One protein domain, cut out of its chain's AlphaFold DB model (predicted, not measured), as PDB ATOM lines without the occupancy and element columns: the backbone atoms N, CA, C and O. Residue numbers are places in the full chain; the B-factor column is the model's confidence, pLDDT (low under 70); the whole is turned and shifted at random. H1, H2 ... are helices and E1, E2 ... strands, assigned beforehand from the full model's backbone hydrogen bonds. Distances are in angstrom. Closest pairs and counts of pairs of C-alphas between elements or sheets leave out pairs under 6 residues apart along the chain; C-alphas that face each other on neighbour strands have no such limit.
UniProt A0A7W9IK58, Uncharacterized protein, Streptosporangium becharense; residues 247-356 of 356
ATOM      1  N   GLU A 247     113.164 154.443 145.011       97.19
ATOM      2  CA  GLU A 247     112.800 153.109 144.542       97.19
ATOM      3  C   GLU A 247     112.362 152.262 145.739       97.19
ATOM      4  O   GLU A 247     112.956 152.336 146.817       97.19
ATOM      5  N   ARG A 248     111.301 151.469 145.565       97.06
ATOM      6  CA  ARG A 248     110.799 150.547 146.587       97.06
ATOM      7  C   ARG A 248     110.838 149.126 146.063       97.06
ATOM      8  O   ARG A 248     110.164 148.807 145.085       97.06
ATOM      9  N   GLU A 249     111.572 148.270 146.756       96.38
ATOM     10  CA  GLU A 249     111.656 146.851 146.435       96.38
ATOM     11  C   GLU A 249     111.385 146.000 147.674       96.38
ATOM     12  O   GLU A 249     111.828 146.306 148.780       96.38
ATOM     13  N   ARG A 250     110.647 144.902 147.500       97.19
ATOM     14  CA  ARG A 250     110.469 143.925 148.571       97.19
ATOM     15  C   ARG A 250     111.743 143.092 148.726       97.19
ATOM     16  O   ARG A 250     112.171 142.443 147.781       97.19
ATOM     17  N   TYR A 251     112.255 143.014 149.948       97.56
ATOM     18  CA  TYR A 251     113.423 142.223 150.322       97.56
ATOM     19  C   TYR A 251     113.061 141.164 151.376       97.56
ATOM     20  O   TYR A 251     112.706 141.480 152.517       97.56
ATOM     21  N   ASP A 252     113.141 139.884 151.006       97.56
ATOM     22  CA  ASP A 252     112.866 138.768 151.918       97.56
ATOM     23  C   ASP A 252     114.131 138.372 152.700       97.56
ATOM     24  O   ASP A 252     115.032 137.725 152.163       97.56
ATOM     25  N   HIS A 253     114.185 138.709 153.990       97.81
ATOM     26  CA  HIS A 253     115.304 138.417 154.891       97.81
ATOM     27  C   HIS A 253     114.949 137.286 155.886       97.81
ATOM     28  O   HIS A 253     113.780 137.157 156.261       97.81
ATOM     29  N   PRO A 254     115.911 136.473 156.382       97.00
ATOM     30  CA  PRO A 254     115.632 135.451 157.404       97.00
ATOM     31  C   PRO A 254     114.959 135.984 158.683       97.00
ATOM     32  O   PRO A 254     114.189 135.273 159.320       97.00
ATOM     33  N   GLY A 255     115.214 137.247 159.033       94.69
ATOM     34  CA  GLY A 255     114.567 137.980 160.133       94.69
ATOM     35  C   GLY A 255     113.183 138.574 159.812       94.69
ATOM     36  O   GLY A 255     112.674 139.377 160.592       94.69
ATOM     37  N   GLY A 256     112.582 138.230 158.669       96.50
ATOM     38  CA  GLY A 256     111.291 138.739 158.193       96.50
ATOM     39  C   GLY A 256     111.424 139.648 156.970       96.50
ATOM     40  O   GLY A 256     112.513 140.080 156.620       96.50
ATOM     41  N   ALA A 257     110.313 139.955 156.303       97.50
ATOM     42  CA  ALA A 257     110.343 140.770 155.089       97.50
ATOM     43  C   ALA A 257     110.532 142.266 155.378       97.50
ATOM     44  O   ALA A 257     110.018 142.787 156.378       97.50
ATOM     45  N   PHE A 258     111.231 142.953 154.483       98.38
ATOM     46  CA  PHE A 258     111.458 144.395 154.504       98.38
ATOM     47  C   PHE A 258     111.092 145.006 153.147       98.38
ATOM     48  O   PHE A 258     111.092 144.322 152.126       98.38
ATOM     49  N   GLU A 259     110.783 146.294 153.136       98.12
ATOM     50  CA  GLU A 259     110.857 147.136 151.947       98.12
ATOM     51  C   GLU A 259     112.204 147.853 151.962       98.12
ATOM     52  O   GLU A 259     112.538 148.532 152.934       98.12
ATOM     53  N   LEU A 260     112.979 147.691 150.896       98.25
ATOM     54  CA  LEU A 260     114.137 148.521 150.621       98.25
ATOM     55  C   LEU A 260     113.644 149.816 149.973       98.25
ATOM     56  O   LEU A 260     113.163 149.794 148.843       98.25
ATOM     57  N   VAL A 261     113.754 150.925 150.701       98.50
ATOM     58  CA  VAL A 261     113.467 152.280 150.218       98.50
ATOM     59  C   VAL A 261     114.795 152.931 149.846       98.50
ATOM     60  O   VAL A 261     115.559 153.334 150.725       98.50
ATOM     61  N   LEU A 262     115.093 152.985 148.552       98.19
ATOM     62  CA  LEU A 262     116.401 153.343 148.011       98.19
ATOM     63  C   LEU A 262     116.387 154.748 147.401       98.19
ATOM     64  O   LEU A 262     115.483 155.100 146.644       98.19
ATOM     65  N   GLY A 263     117.401 155.550 147.723       97.62
ATOM     66  CA  GLY A 263     117.647 156.833 147.066       97.62
ATOM     67  C   GLY A 263     118.413 156.669 145.751       97.62
ATOM     68  O   GLY A 263     118.958 155.599 145.473       97.62
ATOM     69  N   PRO A 264     118.516 157.728 144.935       96.94
ATOM     70  CA  PRO A 264     119.277 157.663 143.697       96.94
ATOM     71  C   PRO A 264     120.772 157.442 143.966       96.94
ATOM     72  O   PRO A 264     121.339 157.934 144.945       96.94
ATOM     73  N   GLN A 265     121.437 156.758 143.035       97.38
ATOM     74  CA  GLN A 265     122.895 156.676 143.004       97.38
ATOM     75  C   GLN A 265     123.492 158.065 142.738       97.38
ATOM     76  O   GLN A 265     123.241 158.668 141.693       97.38
ATOM     77  N   ILE A 266     124.341 158.548 143.646       97.19
ATOM     78  CA  ILE A 266     125.121 159.771 143.437       97.19
ATOM     79  C   ILE A 266     126.498 159.391 142.903       97.19
ATOM     80  O   ILE A 266     127.232 158.628 143.532       97.19
ATOM     81  N   ASN A 267     126.860 159.981 141.767       97.00
ATOM     82  CA  ASN A 267     128.186 159.864 141.172       97.00
ATOM     83  C   ASN A 267     129.000 161.120 141.490       97.00
ATOM     84  O   ASN A 267     128.504 162.238 141.361       97.00
ATOM     85  N   LEU A 268     130.248 160.934 141.906       96.00
ATOM     86  CA  LEU A 268     131.154 161.992 142.341       96.00
ATOM     87  C   LEU A 268     132.489 161.885 141.592       96.00
ATOM     88  O   LEU A 268     132.886 160.805 141.149       96.00
ATOM     89  N   PHE A 269     133.197 163.012 141.502       94.88
ATOM     90  CA  PHE A 269     134.542 163.153 140.914       94.88
ATOM     91  C   PHE A 269     134.668 162.901 139.403       94.88
ATOM     92  O   PHE A 269     135.777 162.958 138.876       94.88
ATOM     93  N   THR A 270     133.561 162.671 138.692       95.50
ATOM     94  CA  THR A 270     133.554 162.502 137.235       95.50
ATOM     95  C   THR A 270     132.286 163.074 136.606       95.50
ATOM     96  O   THR A 270     131.215 163.049 137.207       95.50
ATOM     97  N   ASP A 271     132.422 163.574 135.382       94.19
ATOM     98  CA  ASP A 271     131.345 163.980 134.474       94.19
ATOM     99  C   ASP A 271     130.928 162.851 133.511       94.19
ATOM    100  O   ASP A 271     129.945 162.968 132.776       94.19
ATOM    101  N   ARG A 272     131.670 161.737 133.506       95.69
ATOM    102  CA  ARG A 272     131.374 160.569 132.678       95.69
ATOM    103  C   ARG A 272     130.146 159.841 133.205       95.69
ATOM    104  O   ARG A 272     129.894 159.781 134.405       95.69
ATOM    105  N   SER A 273     129.427 159.192 132.291       95.62
ATOM    106  CA  SER A 273     128.366 158.261 132.668       95.62
ATOM    107  C   SER A 273     128.950 157.102 133.478       95.62
ATOM    108  O   SER A 273     129.829 156.381 132.996       95.62
ATOM    109  N   VAL A 274     128.468 156.944 134.711       97.19
ATOM    110  CA  VAL A 274     128.844 155.857 135.616       97.19
ATOM    111  C   VAL A 274     127.752 154.788 135.554       97.19
ATOM    112  O   VAL A 274     126.577 155.128 135.716       97.19
ATOM    113  N   PRO A 275     128.096 153.508 135.321       96.38
ATOM    114  CA  PRO A 275     127.120 152.425 135.348       96.38
ATOM    115  C   PRO A 275     126.338 152.366 136.664       96.38
ATOM    116  O   PRO A 275     126.863 152.682 137.734       96.38
ATOM    117  N   TYR A 276     125.088 151.913 136.575       95.44
ATOM    118  CA  TYR A 276     124.273 151.656 137.755       95.44
ATOM    119  C   TYR A 276     124.882 150.533 138.603       95.44
ATOM    120  O   TYR A 276     125.300 149.496 138.082       95.44
ATOM    121  N   ALA A 277     124.900 150.729 139.917       96.00
ATOM    122  CA  ALA A 277     125.485 149.824 140.894       96.00
ATOM    123  C   ALA A 277     124.547 148.683 141.327       96.00
ATOM    124  O   ALA A 277     124.886 147.962 142.261       96.00
ATOM    125  N   GLY A 278     123.412 148.472 140.649       95.25
ATOM    126  CA  GLY A 278     122.464 147.385 140.932       95.25
ATOM    127  C   GLY A 278     123.123 146.019 141.182       95.25
ATOM    128  O   GLY A 278     122.922 145.460 142.251       95.25
ATOM    129  N   PRO A 279     124.027 145.525 140.311       96.12
ATOM    130  CA  PRO A 279     124.705 144.247 140.550       96.12
ATOM    131  C   PRO A 279     125.557 144.200 141.829       96.12
ATOM    132  O   PRO A 279     125.757 143.131 142.403       96.12
ATOM    133  N   LEU A 280     126.107 145.338 142.269       96.88
ATOM    134  CA  LEU A 280     126.802 145.432 143.555       96.88
ATOM    135  C   LEU A 280     125.791 145.422 144.708       96.88
ATOM    136  O   LEU A 280     126.015 144.725 145.694       96.88
ATOM    137  N   LEU A 281     124.685 146.156 144.569       97.31
ATOM    138  CA  LEU A 281     123.610 146.179 145.557       97.31
ATOM    139  C   LEU A 281     123.008 144.784 145.762       97.31
ATOM    140  O   LEU A 281     122.884 144.361 146.903       97.31
ATOM    141  N   ASP A 282     122.763 144.021 144.696       97.62
ATOM    142  CA  ASP A 282     122.271 142.638 144.778       97.62
ATOM    143  C   ASP A 282     123.208 141.753 145.613       97.62
ATOM    144  O   ASP A 282     122.774 140.994 146.480       97.62
ATOM    145  N   ARG A 283     124.526 141.881 145.398       98.25
ATOM    146  CA  ARG A 283     125.533 141.142 146.175       98.25
ATOM    147  C   ARG A 283     125.565 141.575 147.640       98.25
ATOM    148  O   ARG A 283     125.778 140.729 148.507       98.25
ATOM    149  N   LEU A 284     125.382 142.865 147.914       98.31
ATOM    150  CA  LEU A 284     125.282 143.380 149.279       98.31
ATOM    151  C   LEU A 284     124.019 142.847 149.960       98.31
ATOM    152  O   LEU A 284     124.106 142.333 151.067       98.31
ATOM    153  N   LEU A 285     122.865 142.882 149.294       98.19
ATOM    154  CA  LEU A 285     121.610 142.351 149.826       98.19
ATOM    155  C   LEU A 285     121.676 140.839 150.071       98.19
ATOM    156  O   LEU A 285     121.093 140.356 151.042       98.19
ATOM    157  N   GLU A 286     122.412 140.083 149.257       98.31
ATOM    158  CA  GLU A 286     122.661 138.664 149.526       98.31
ATOM    159  C   GLU A 286     123.544 138.466 150.766       98.31
ATOM    160  O   GLU A 286     123.206 137.671 151.642       98.31
ATOM    161  N   ALA A 287     124.636 139.229 150.899       98.19
ATOM    162  CA  ALA A 287     125.493 139.175 152.086       98.19
ATOM    163  C   ALA A 287     124.744 139.582 153.365       98.19
ATOM    164  O   ALA A 287     124.951 138.986 154.423       98.19
ATOM    165  N   LEU A 288     123.824 140.544 153.257       98.19
ATOM    166  CA  LEU A 288     123.011 141.037 154.365       98.19
ATOM    167  C   LEU A 288     122.127 139.943 154.979       98.19
ATOM    168  O   LEU A 288     121.814 140.028 156.159       98.19
ATOM    169  N   ARG A 289     121.793 138.871 154.241       97.69
ATOM    170  CA  ARG A 289     121.008 137.733 154.765       97.69
ATOM    171  C   ARG A 289     121.665 137.033 155.956       97.69
ATOM    172  O   ARG A 289     120.980 136.310 156.680       97.69
ATOM    173  N   ALA A 290     122.980 137.180 156.116       97.31
ATOM    174  CA  ALA A 290     123.725 136.626 157.241       97.31
ATOM    175  C   ALA A 290     123.669 137.516 158.497       97.31
ATOM    176  O   ALA A 290     123.999 137.038 159.583       97.31
ATOM    177  N   GLU A 291     123.249 138.777 158.368       97.81
ATOM    178  CA  GLU A 291     123.209 139.728 159.474       97.81
ATOM    179  C   GLU A 291     121.898 139.610 160.268       97.81
ATOM    180  O   GLU A 291     120.806 139.547 159.697       97.81
ATOM    181  N   PRO A 292     121.941 139.592 161.609       96.38
ATOM    182  CA  PRO A 292     120.733 139.536 162.416       96.38
ATOM    183  C   PRO A 292     120.019 140.896 162.430       96.38
ATOM    184  O   PRO A 292     120.317 141.764 163.248       96.38
ATOM    185  N   LEU A 293     119.026 141.067 161.557       97.56
ATOM    186  CA  LEU A 293     118.169 142.256 161.546       97.56
ATOM    187  C   LEU A 293     116.987 142.125 162.513       97.56
ATOM    188  O   LEU A 293     116.314 141.093 162.582       97.56
ATOM    189  N   THR A 294     116.701 143.206 163.236       97.25
ATOM    190  CA  THR A 294     115.507 143.315 164.084       97.25
ATOM    191  C   THR A 294     114.297 143.759 163.257       97.25
ATOM    192  O   THR A 294     114.426 144.200 162.120       97.25
ATOM    193  N   ARG A 295     113.085 143.714 163.827       97.06
ATOM    194  CA  ARG A 295     111.884 144.308 163.201       97.06
ATOM    195  C   ARG A 295     111.816 145.829 163.425       97.06
ATOM    196  O   ARG A 295     110.776 146.362 163.805       97.06
ATOM    197  N   LYS A 296     112.940 146.516 163.231       97.94
ATOM    198  CA  LYS A 296     113.080 147.979 163.255       97.94
ATOM    199  C   LYS A 296     113.582 148.459 161.894       97.94
ATOM    200  O   LYS A 296     113.972 147.650 161.060       97.94
ATOM    201  N   VAL A 297     113.528 149.764 161.660       98.50
ATOM    202  CA  VAL A 297     114.083 150.374 160.451       98.50
ATOM    203  C   VAL A 297     115.602 150.381 160.555       98.50
ATOM    204  O   VAL A 297     116.143 150.903 161.533       98.50
ATOM    205  N   HIS A 298     116.256 149.818 159.542       98.62
ATOM    206  CA  HIS A 298     117.710 149.770 159.434       98.62
ATOM    207  C   HIS A 298     118.202 150.677 158.299       98.62
ATOM    208  O   HIS A 298     117.544 150.780 157.264       98.62
ATOM    209  N   GLY A 299     119.340 151.343 158.487       98.38
ATOM    210  CA  GLY A 299     119.970 152.188 157.466       98.38
ATOM    211  C   GLY A 299     121.126 151.472 156.778       98.38
ATOM    212  O   GLY A 299     121.995 150.940 157.462       98.38
ATOM    213  N   LEU A 300     121.167 151.488 155.445       98.56
ATOM    214  CA  LEU A 300     122.275 150.966 154.645       98.56
ATOM    215  C   LEU A 300     122.930 152.112 153.871       98.56
ATOM    216  O   LEU A 300     122.290 152.751 153.032       98.56
ATOM    217  N   ARG A 301     124.222 152.339 154.117       98.25
ATOM    218  CA  ARG A 301     125.041 153.297 153.368       98.25
ATOM    219  C   ARG A 301     126.151 152.575 152.627       98.25
ATOM    220  O   ARG A 301     126.856 151.753 153.203       98.25
ATOM    221  N   VAL A 302     126.357 152.968 151.377       98.12
ATOM    222  CA  VAL A 302     127.504 152.565 150.567       98.12
ATOM    223  C   VAL A 302     128.179 153.822 150.027       98.12
ATOM    224  O   VAL A 302     127.539 154.626 149.351       98.12
ATOM    225  N   PHE A 303     129.469 153.988 150.297       97.88
ATOM    226  CA  PHE A 303     130.325 154.976 149.649       97.88
ATOM    227  C   PHE A 303     131.613 154.302 149.184       97.88
ATOM    228  O   PHE A 303     132.369 153.746 149.979       97.88
ATOM    229  N   ILE A 304     131.872 154.352 147.884       97.38
ATOM    230  CA  ILE A 304     133.028 153.692 147.275       97.38
ATOM    231  C   ILE A 304     133.742 154.674 146.364       97.38
ATOM    232  O   ILE A 304     133.095 155.380 145.594       97.38
ATOM    233  N   ALA A 305     135.067 154.724 146.436       97.62
ATOM    234  CA  ALA A 305     135.889 155.607 145.618       97.62
ATOM    235  C   ALA A 305     137.001 154.819 144.931       97.62
ATOM    236  O   ALA A 305     137.721 154.047 145.566       97.62
ATOM    237  N   TYR A 306     137.173 155.059 143.635       97.88
ATOM    238  CA  TYR A 306     138.205 154.464 142.798       97.88
ATOM    239  C   TYR A 306     139.075 155.550 142.161       97.88
ATOM    240  O   TYR A 306     138.615 156.655 141.863       97.88
ATOM    241  N   HIS A 307     140.336 155.202 141.912       97.69
ATOM    242  CA  HIS A 307     141.265 155.975 141.099       97.69
ATOM    243  C   HIS A 307     142.010 155.029 140.161       97.69
ATOM    244  O   HIS A 307     142.638 154.075 140.623       97.69
ATOM    245  N   ASP A 308     141.904 155.263 138.856       96.75
ATOM    246  CA  ASP A 308     142.521 154.434 137.812       96.75
ATOM    247  C   ASP A 308     142.203 152.939 137.970       96.75
ATOM    248  O   ASP A 308     143.079 152.071 138.000       96.75
ATOM    249  N   GLY A 309     140.914 152.652 138.178       95.56
ATOM    250  CA  GLY A 309     140.396 151.298 138.367       95.56
ATOM    251  C   GLY A 309     140.747 150.652 139.713       95.56
ATOM    252  O   GLY A 309     140.361 149.510 139.958       95.56
ATOM    253  N   ARG A 310     141.464 151.351 140.605       96.75
ATOM    254  CA  ARG A 310     141.876 150.839 141.921       96.75
ATOM    255  C   ARG A 310     141.022 151.423 143.031       96.75
ATOM    256  O   ARG A 310     140.925 152.644 143.153       96.75
ATOM    257  N   LEU A 311     140.467 150.548 143.864       97.19
ATOM    258  CA  LEU A 311     139.722 150.940 145.055       97.19
ATOM    259  C   LEU A 311     140.627 151.759 145.985       97.19
ATOM    260  O   LEU A 311     141.727 151.325 146.322       97.19
ATOM    261  N   GLN A 312     140.174 152.955 146.345       97.50
ATOM    262  CA  GLN A 312     140.842 153.845 147.294       97.50
ATOM    263  C   GLN A 312     140.175 153.766 148.666       97.50
ATOM    264  O   GLN A 312     140.863 153.706 149.679       97.50
ATOM    265  N   ILE A 313     138.838 153.786 148.684       96.12
ATOM    266  CA  ILE A 313     138.011 153.799 149.894       96.12
ATOM    267  C   ILE A 313     136.755 152.965 149.630       96.12
ATOM    268  O   ILE A 313     136.130 153.115 148.578       96.12
ATOM    269  N   ASN A 314     136.372 152.129 150.591       96.62
ATOM    270  CA  ASN A 314     135.076 151.463 150.676       96.62
ATOM    271  C   ASN A 314     134.502 151.635 152.086       96.62
ATOM    272  O   ASN A 314     134.918 150.968 153.021       96.62
ATOM    273  N   GLU A 315     133.524 152.518 152.230       97.31
ATOM    274  CA  GLU A 315     132.719 152.629 153.442       97.31
ATOM    275  C   GLU A 315     131.378 151.938 153.179       97.31
ATOM    276  O   GLU A 315     130.618 152.347 152.297       97.31
ATOM    277  N   VAL A 316     131.086 150.885 153.943       98.38
ATOM    278  CA  VAL A 316     129.764 150.255 153.953       98.38
ATOM    279  C   VAL A 316     129.267 150.234 155.385       98.38
ATOM    280  O   VAL A 316     129.864 149.573 156.233       98.38
ATOM    281  N   LEU A 317     128.193 150.974 155.658       98.44
ATOM    282  CA  LEU A 317     127.624 151.078 156.999       98.44
ATOM    283  C   LEU A 317     126.248 150.424 157.064       98.44
ATOM    284  O   LEU A 317     125.405 150.654 156.192       98.44
ATOM    285  N   LEU A 318     126.016 149.682 158.144       98.50
ATOM    286  CA  LEU A 318     124.702 149.220 158.576       98.50
ATOM    287  C   LEU A 318     124.398 149.895 159.917       98.50
ATOM    288  O   LEU A 318     125.142 149.750 160.880       98.50
ATOM    289  N   ASP A 319     123.335 150.695 159.965       97.69
ATOM    290  CA  ASP A 319     122.933 151.485 161.138       97.69
ATOM    291  C   ASP A 319     124.030 152.408 161.711       97.69
ATOM    292  O   ASP A 319     124.182 152.554 162.927       97.69
ATOM    293  N   ASN A 320     124.777 153.068 160.818       96.31
ATOM    294  CA  ASN A 320     125.955 153.907 161.100       96.31
ATOM    295  C   ASN A 320     127.167 153.165 161.689       96.31
ATOM    296  O   ASN A 320     128.131 153.811 162.101       96.31
ATOM    297  N   GLU A 321     127.146 151.836 161.733       97.31
ATOM    298  CA  GLU A 321     128.292 151.022 162.133       97.31
ATOM    299  C   GLU A 321     128.953 150.427 160.889       97.31
ATOM    300  O   GLU A 321     128.270 150.047 159.938       97.31
ATOM    301  N   GLN A 322     130.288 150.354 160.887       97.75
ATOM    302  CA  GLN A 322     131.022 149.669 159.821       97.75
ATOM    303  C   GLN A 322     130.527 148.232 159.704       97.75
ATOM    304  O   GLN A 322     130.404 147.528 160.709       97.75
ATOM    305  N   TRP A 323     130.267 147.801 158.472       98.38
ATOM    306  CA  TRP A 323     129.810 146.456 158.169       98.38
ATOM    307  C   TRP A 323     130.882 145.696 157.371       98.38
ATOM    308  O   TRP A 323     130.894 145.751 156.137       98.38
ATOM    309  N   PRO A 324     131.764 144.927 158.046       97.94
ATOM    310  CA  PRO A 324     132.874 144.231 157.391       97.94
ATOM    311  C   PRO A 324     132.442 143.268 156.278       97.94
ATOM    312  O   PRO A 324     133.151 143.106 155.285       97.94
ATOM    313  N   GLY A 325     131.272 142.632 156.421       97.88
ATOM    314  CA  GLY A 325     130.709 141.764 155.386       97.88
ATOM    315  C   GLY A 325     130.401 142.529 154.097       97.88
ATOM    316  O   GLY A 325     130.766 142.080 153.011       97.88
ATOM    317  N   GLY A 326     129.813 143.720 154.215       98.19
ATOM    318  CA  GLY A 326     129.543 144.602 153.082       98.19
ATOM    319  C   GLY A 326     130.816 145.190 152.469       98.19
ATOM    320  O   GLY A 326     130.966 145.215 151.246       98.19
ATOM    321  N   GLU A 327     131.780 145.592 153.297       98.38
ATOM    322  CA  GLU A 327     133.083 146.085 152.830       98.38
ATOM    323  C   GLU A 327     133.831 145.030 152.005       98.38
ATOM    324  O   GLU A 327     134.394 145.357 150.956       98.38
ATOM    325  N   ALA A 328     133.787 143.759 152.423       98.00
ATOM    326  CA  ALA A 328     134.379 142.645 151.683       98.00
ATOM    327  C   ALA A 328     133.713 142.425 150.312       98.00
ATOM    328  O   ALA A 328     134.407 142.179 149.324       98.00
ATOM    329  N   VAL A 329     132.385 142.564 150.225       98.12
ATOM    330  CA  VAL A 329     131.641 142.487 148.953       98.12
ATOM    331  C   VAL A 329     132.087 143.587 147.990       98.12
ATOM    332  O   VAL A 329     132.330 143.314 146.813       98.12
ATOM    333  N   VAL A 330     132.238 144.818 148.484       97.25
ATOM    334  CA  VAL A 330     132.739 145.945 147.685       97.25
ATOM    335  C   VAL A 330     134.188 145.725 147.256       97.25
ATOM    336  O   VAL A 330     134.525 146.002 146.104       97.25
ATOM    337  N   ALA A 331     135.048 145.226 148.144       96.88
ATOM    338  CA  ALA A 331     136.457 144.989 147.836       96.88
ATOM    339  C   ALA A 331     136.653 143.979 146.690       96.88
ATOM    340  O   ALA A 331     137.604 144.097 145.919       96.88
ATOM    341  N   ASP A 332     135.730 143.025 146.546       95.88
ATOM    342  CA  ASP A 332     135.698 142.045 145.451       95.88
ATOM    343  C   ASP A 332     134.971 142.560 144.185       95.88
ATOM    344  O   ASP A 332     134.859 141.865 143.171       95.88
ATOM    345  N   SER A 333     134.448 143.787 144.210       94.00
ATOM    346  CA  SER A 333     133.761 144.391 143.068       94.00
ATOM    347  C   SER A 333     134.725 145.123 142.129       94.00
ATOM    348  O   SER A 333     135.775 145.638 142.521       94.00
ATOM    349  N   ARG A 334     134.372 145.170 140.841       94.06
ATOM    350  CA  ARG A 334     135.160 145.889 139.833       94.06
ATOM    351  C   ARG A 334     134.851 147.379 139.883       94.06
ATOM    352  O   ARG A 334     133.700 147.763 140.069       94.06
ATOM    353  N   ALA A 335     135.869 148.195 139.620       95.62
ATOM    354  CA  ALA A 335     135.685 149.628 139.445       95.62
ATOM    355  C   ALA A 335     134.645 149.919 138.346       95.62
ATOM    356  O   ALA A 335     134.681 149.269 137.293       95.62
ATOM    357  N   PRO A 336     133.749 150.900 138.550       95.81
ATOM    358  CA  PRO A 336     132.727 151.231 137.564       95.81
ATOM    359  C   PRO A 336     133.316 151.904 136.314       95.81
ATOM    360  O   PRO A 336     132.709 151.846 135.247       95.81
ATOM    361  N   LEU A 337     134.507 152.505 136.429       95.62
ATOM    362  CA  LEU A 337     135.289 153.066 135.327       95.62
ATOM    363  C   LEU A 337     136.739 152.542 135.387       95.62
ATOM    364  O   LEU A 337     137.258 152.327 136.487       95.62
ATOM    365  N   PRO A 338     137.405 152.330 134.234       94.25
ATOM    366  CA  PRO A 338     138.765 151.789 134.201       94.25
ATOM    367  C   PRO A 338     139.854 152.825 134.526       94.25
ATOM    368  O   PRO A 338     140.954 152.443 134.915       94.25
ATOM    369  N   ASP A 339     139.563 154.113 134.358       96.12
ATOM    370  CA  ASP A 339     140.507 155.226 134.445       96.12
ATOM    371  C   ASP A 339     139.865 156.472 135.080       96.12
ATOM    372  O   ASP A 339     138.647 156.663 135.009       96.12
ATOM    373  N   GLY A 340     140.688 157.329 135.694       96.06
ATOM    374  CA  GLY A 340     140.243 158.554 136.358       96.06
ATOM    375  C   GLY A 340     139.714 158.333 137.776       96.06
ATOM    376  O   GLY A 340     139.782 157.234 138.333       96.06
ATOM    377  N   ARG A 341     139.216 159.412 138.391       97.38
ATOM    378  CA  ARG A 341     138.583 159.379 139.719       97.38
ATOM    379  C   ARG A 341     137.081 159.207 139.569       97.38
ATOM    380  O   ARG A 341     136.458 159.908 138.783       97.38
ATOM    381  N   VAL A 342     136.505 158.305 140.349       97.62
ATOM    382  CA  VAL A 342     135.054 158.134 140.443       97.62
ATOM    383  C   VAL A 342     134.704 157.685 141.846       97.62
ATOM    384  O   VAL A 342     135.356 156.795 142.392       97.62
ATOM    385  N   ALA A 343     133.676 158.284 142.428       97.44
ATOM    386  CA  ALA A 343     133.047 157.735 143.615       97.44
ATOM    387  C   ALA A 343     131.547 157.562 143.405       97.44
ATOM    388  O   ALA A 343     130.916 158.304 142.652       97.44
ATOM    389  N   VAL A 344     131.001 156.545 144.056       97.62
ATOM    390  CA  VAL A 344     129.587 156.190 144.016       97.62
ATOM    391  C   VAL A 344     129.074 156.180 145.445       97.62
ATOM    392  O   VAL A 344     129.688 155.565 146.320       97.62
ATOM    393  N   ARG A 345     127.950 156.858 145.674       97.94
ATOM    394  CA  ARG A 345     127.223 156.824 146.942       97.94
ATOM    395  C   ARG A 345     125.803 156.327 146.733       97.94
ATOM    396  O   ARG A 345     125.118 156.778 145.817       97.94
ATOM    397  N   ILE A 346     125.369 155.441 147.620       97.81
ATOM    398  CA  ILE A 346     124.008 154.914 147.688       97.81
ATOM    399  C   ILE A 346     123.577 154.924 149.151       97.81
ATOM    400  O   ILE A 346     124.365 154.601 150.044       97.81
ATOM    401  N   PHE A 347     122.327 155.299 149.388       98.50
ATOM    402  CA  PHE A 347     121.703 155.241 150.699       98.50
ATOM    403  C   PHE A 347     120.307 154.639 150.574       98.50
ATOM    404  O   PHE A 347     119.564 154.972 149.647       98.50
ATOM    405  N   GLY A 348     119.945 153.771 151.513       98.25
ATOM    406  CA  GLY A 348     118.609 153.205 151.587       98.25
ATOM    407  C   GLY A 348     118.208 152.832 153.006       98.25
ATOM    408  O   GLY A 348     119.048 152.681 153.896       98.25
ATOM    409  N   LEU A 349     116.903 152.674 153.205       98.69
ATOM    410  CA  LEU A 349     116.321 152.166 154.442       98.69
ATOM    411  C   LEU A 349     115.690 150.797 154.207       98.69
ATOM    412  O   LEU A 349     114.964 150.601 153.238       98.69
ATOM    413  N   LEU A 350     115.921 149.873 155.133       98.62
ATOM    414  CA  LEU A 350     115.201 148.607 155.232       98.62
ATOM    415  C   LEU A 350     114.061 148.803 156.228       98.62
ATOM    416  O   LEU A 350     114.281 148.882 157.440       98.62
ATOM    417  N   VAL A 351     112.839 148.901 155.719       98.31
ATOM    418  CA  VAL A 351     111.632 149.169 156.506       98.31
ATOM    419  C   VAL A 351     110.875 147.857 156.722       98.31
ATOM    420  O   VAL A 351     110.526 147.202 155.744       98.31
ATOM    421  N   PRO A 352     110.611 147.419 157.965       97.62
ATOM    422  CA  PRO A 352     109.872 146.182 158.207       97.62
ATOM    423  C   PRO A 352     108.487 146.206 157.546       97.62
ATOM    424  O   PRO A 352     107.687 147.100 157.817       97.62
ATOM    425  N   VAL A 353     108.171 145.191 156.738       95.25
ATOM    426  CA  VAL A 353     106.793 144.962 156.275       95.25
ATOM    427  C   VAL A 353     105.971 144.490 157.475       95.25
ATOM    428  O   VAL A 353     106.376 143.545 158.155       95.25
ATOM    429  N   GLY A 354     104.849 145.148 157.771       84.69
ATOM    430  CA  GLY A 354     103.943 144.688 158.826       84.69
ATOM    431  C   GLY A 354     103.459 143.261 158.552       84.69
ATOM    432  O   GLY A 354     103.257 142.892 157.394       84.69
ATOM    433  N   ASP A 355     103.277 142.461 159.603       60.31
ATOM    434  CA  ASP A 355     102.560 141.194 159.466       60.31
ATOM    435  C   ASP A 355     101.108 141.541 159.102       60.31
ATOM    436  O   ASP A 355     100.435 142.250 159.854       60.31
ATOM    437  N   ALA A 356     100.687 141.148 157.898       41.97
ATOM    438  CA  ALA A 356      99.354 141.426 157.365       41.97
ATOM    439  C   ALA A 356      98.238 140.739 158.167       41.97
ATOM    440  O   ALA A 356      98.464 139.596 158.638       41.97
TER     441      ALA A 356
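AT A GLANCE: This is residues 247 to 356 of the 356 residues of an uncharacterized protein of Streptosporangium becharense (UniProt A0A7W9IK58). One long, twisted sheet of six strands has two helices, H1 and H2, side by side on one face. The long strand E6 runs through it, with E2 and E3 on one side, E1 beyond E2, and the hairpin of E4 and E5 on the other. The printed part has 110 residues with two named helices and six named strands: along the chain, three strands come first, then H1, then the hairpin of E4 and E5, then H2, and last E6; the sheet is branched, with its neighbour pairs antiparallel and E6 having three neighbours, E2, E3 and E4, and the class is mixed, helices and strands. The whole is compact, with a radius of gyration of the C-alphas of 14.4 A, yet elongated, 48 by 25 by 20 A.

HOW THE PARTS SIT: E1, residues 247 to 253, and E2, residues 256 to 262, form an antiparallel hairpin; N 249 and O 260, 3.0 A apart, are within hydrogen-bond range. Antiparallel to E6, residues 341 to 352, are E2, with N 259 and O 351 at 2.8 A, and E3, residues 266 to 268, with N 266 and O 345 at 2.9 A. On the other side of E6 is E4, residues 298 to 307, antiparallel, with N 302 and O 346 at 2.9 A. E4 and E5, residues 310 to 318, form a hairpin, with N 303 and O 315 at 2.8 A. H1, residues 278 to 288, is on the sheet, over none of its strands. H2, residues 324 to 331, is on the same face over E5; their closest C-alphas, Val 316 and Glu 327, are 5.4 A apart. H1 and H2 touch, closest at the C-alphas of Leu 284 and Gly 326, 5.8 A, at a shallow tilt of 25 degrees, opposite ways. In both, every O i to N i+4 pair is within hydrogen-bond range.

IN THESE COORDINATES: E1 begins at C-alpha 247, (112.800, 153.109, 144.542). E4 is 30.5 A long, E5 24.0 A and H1 14.9 A. E6, 36.6 A, ends at C-alpha 352, (109.872, 146.182, 158.207).

THE WHOLE: The C-alphas farthest apart, of Asp 308 and Ala 356, are 49.1 A apart. The printed part has no cut and no long link. Residues 355 to 356 have pLDDT under 70.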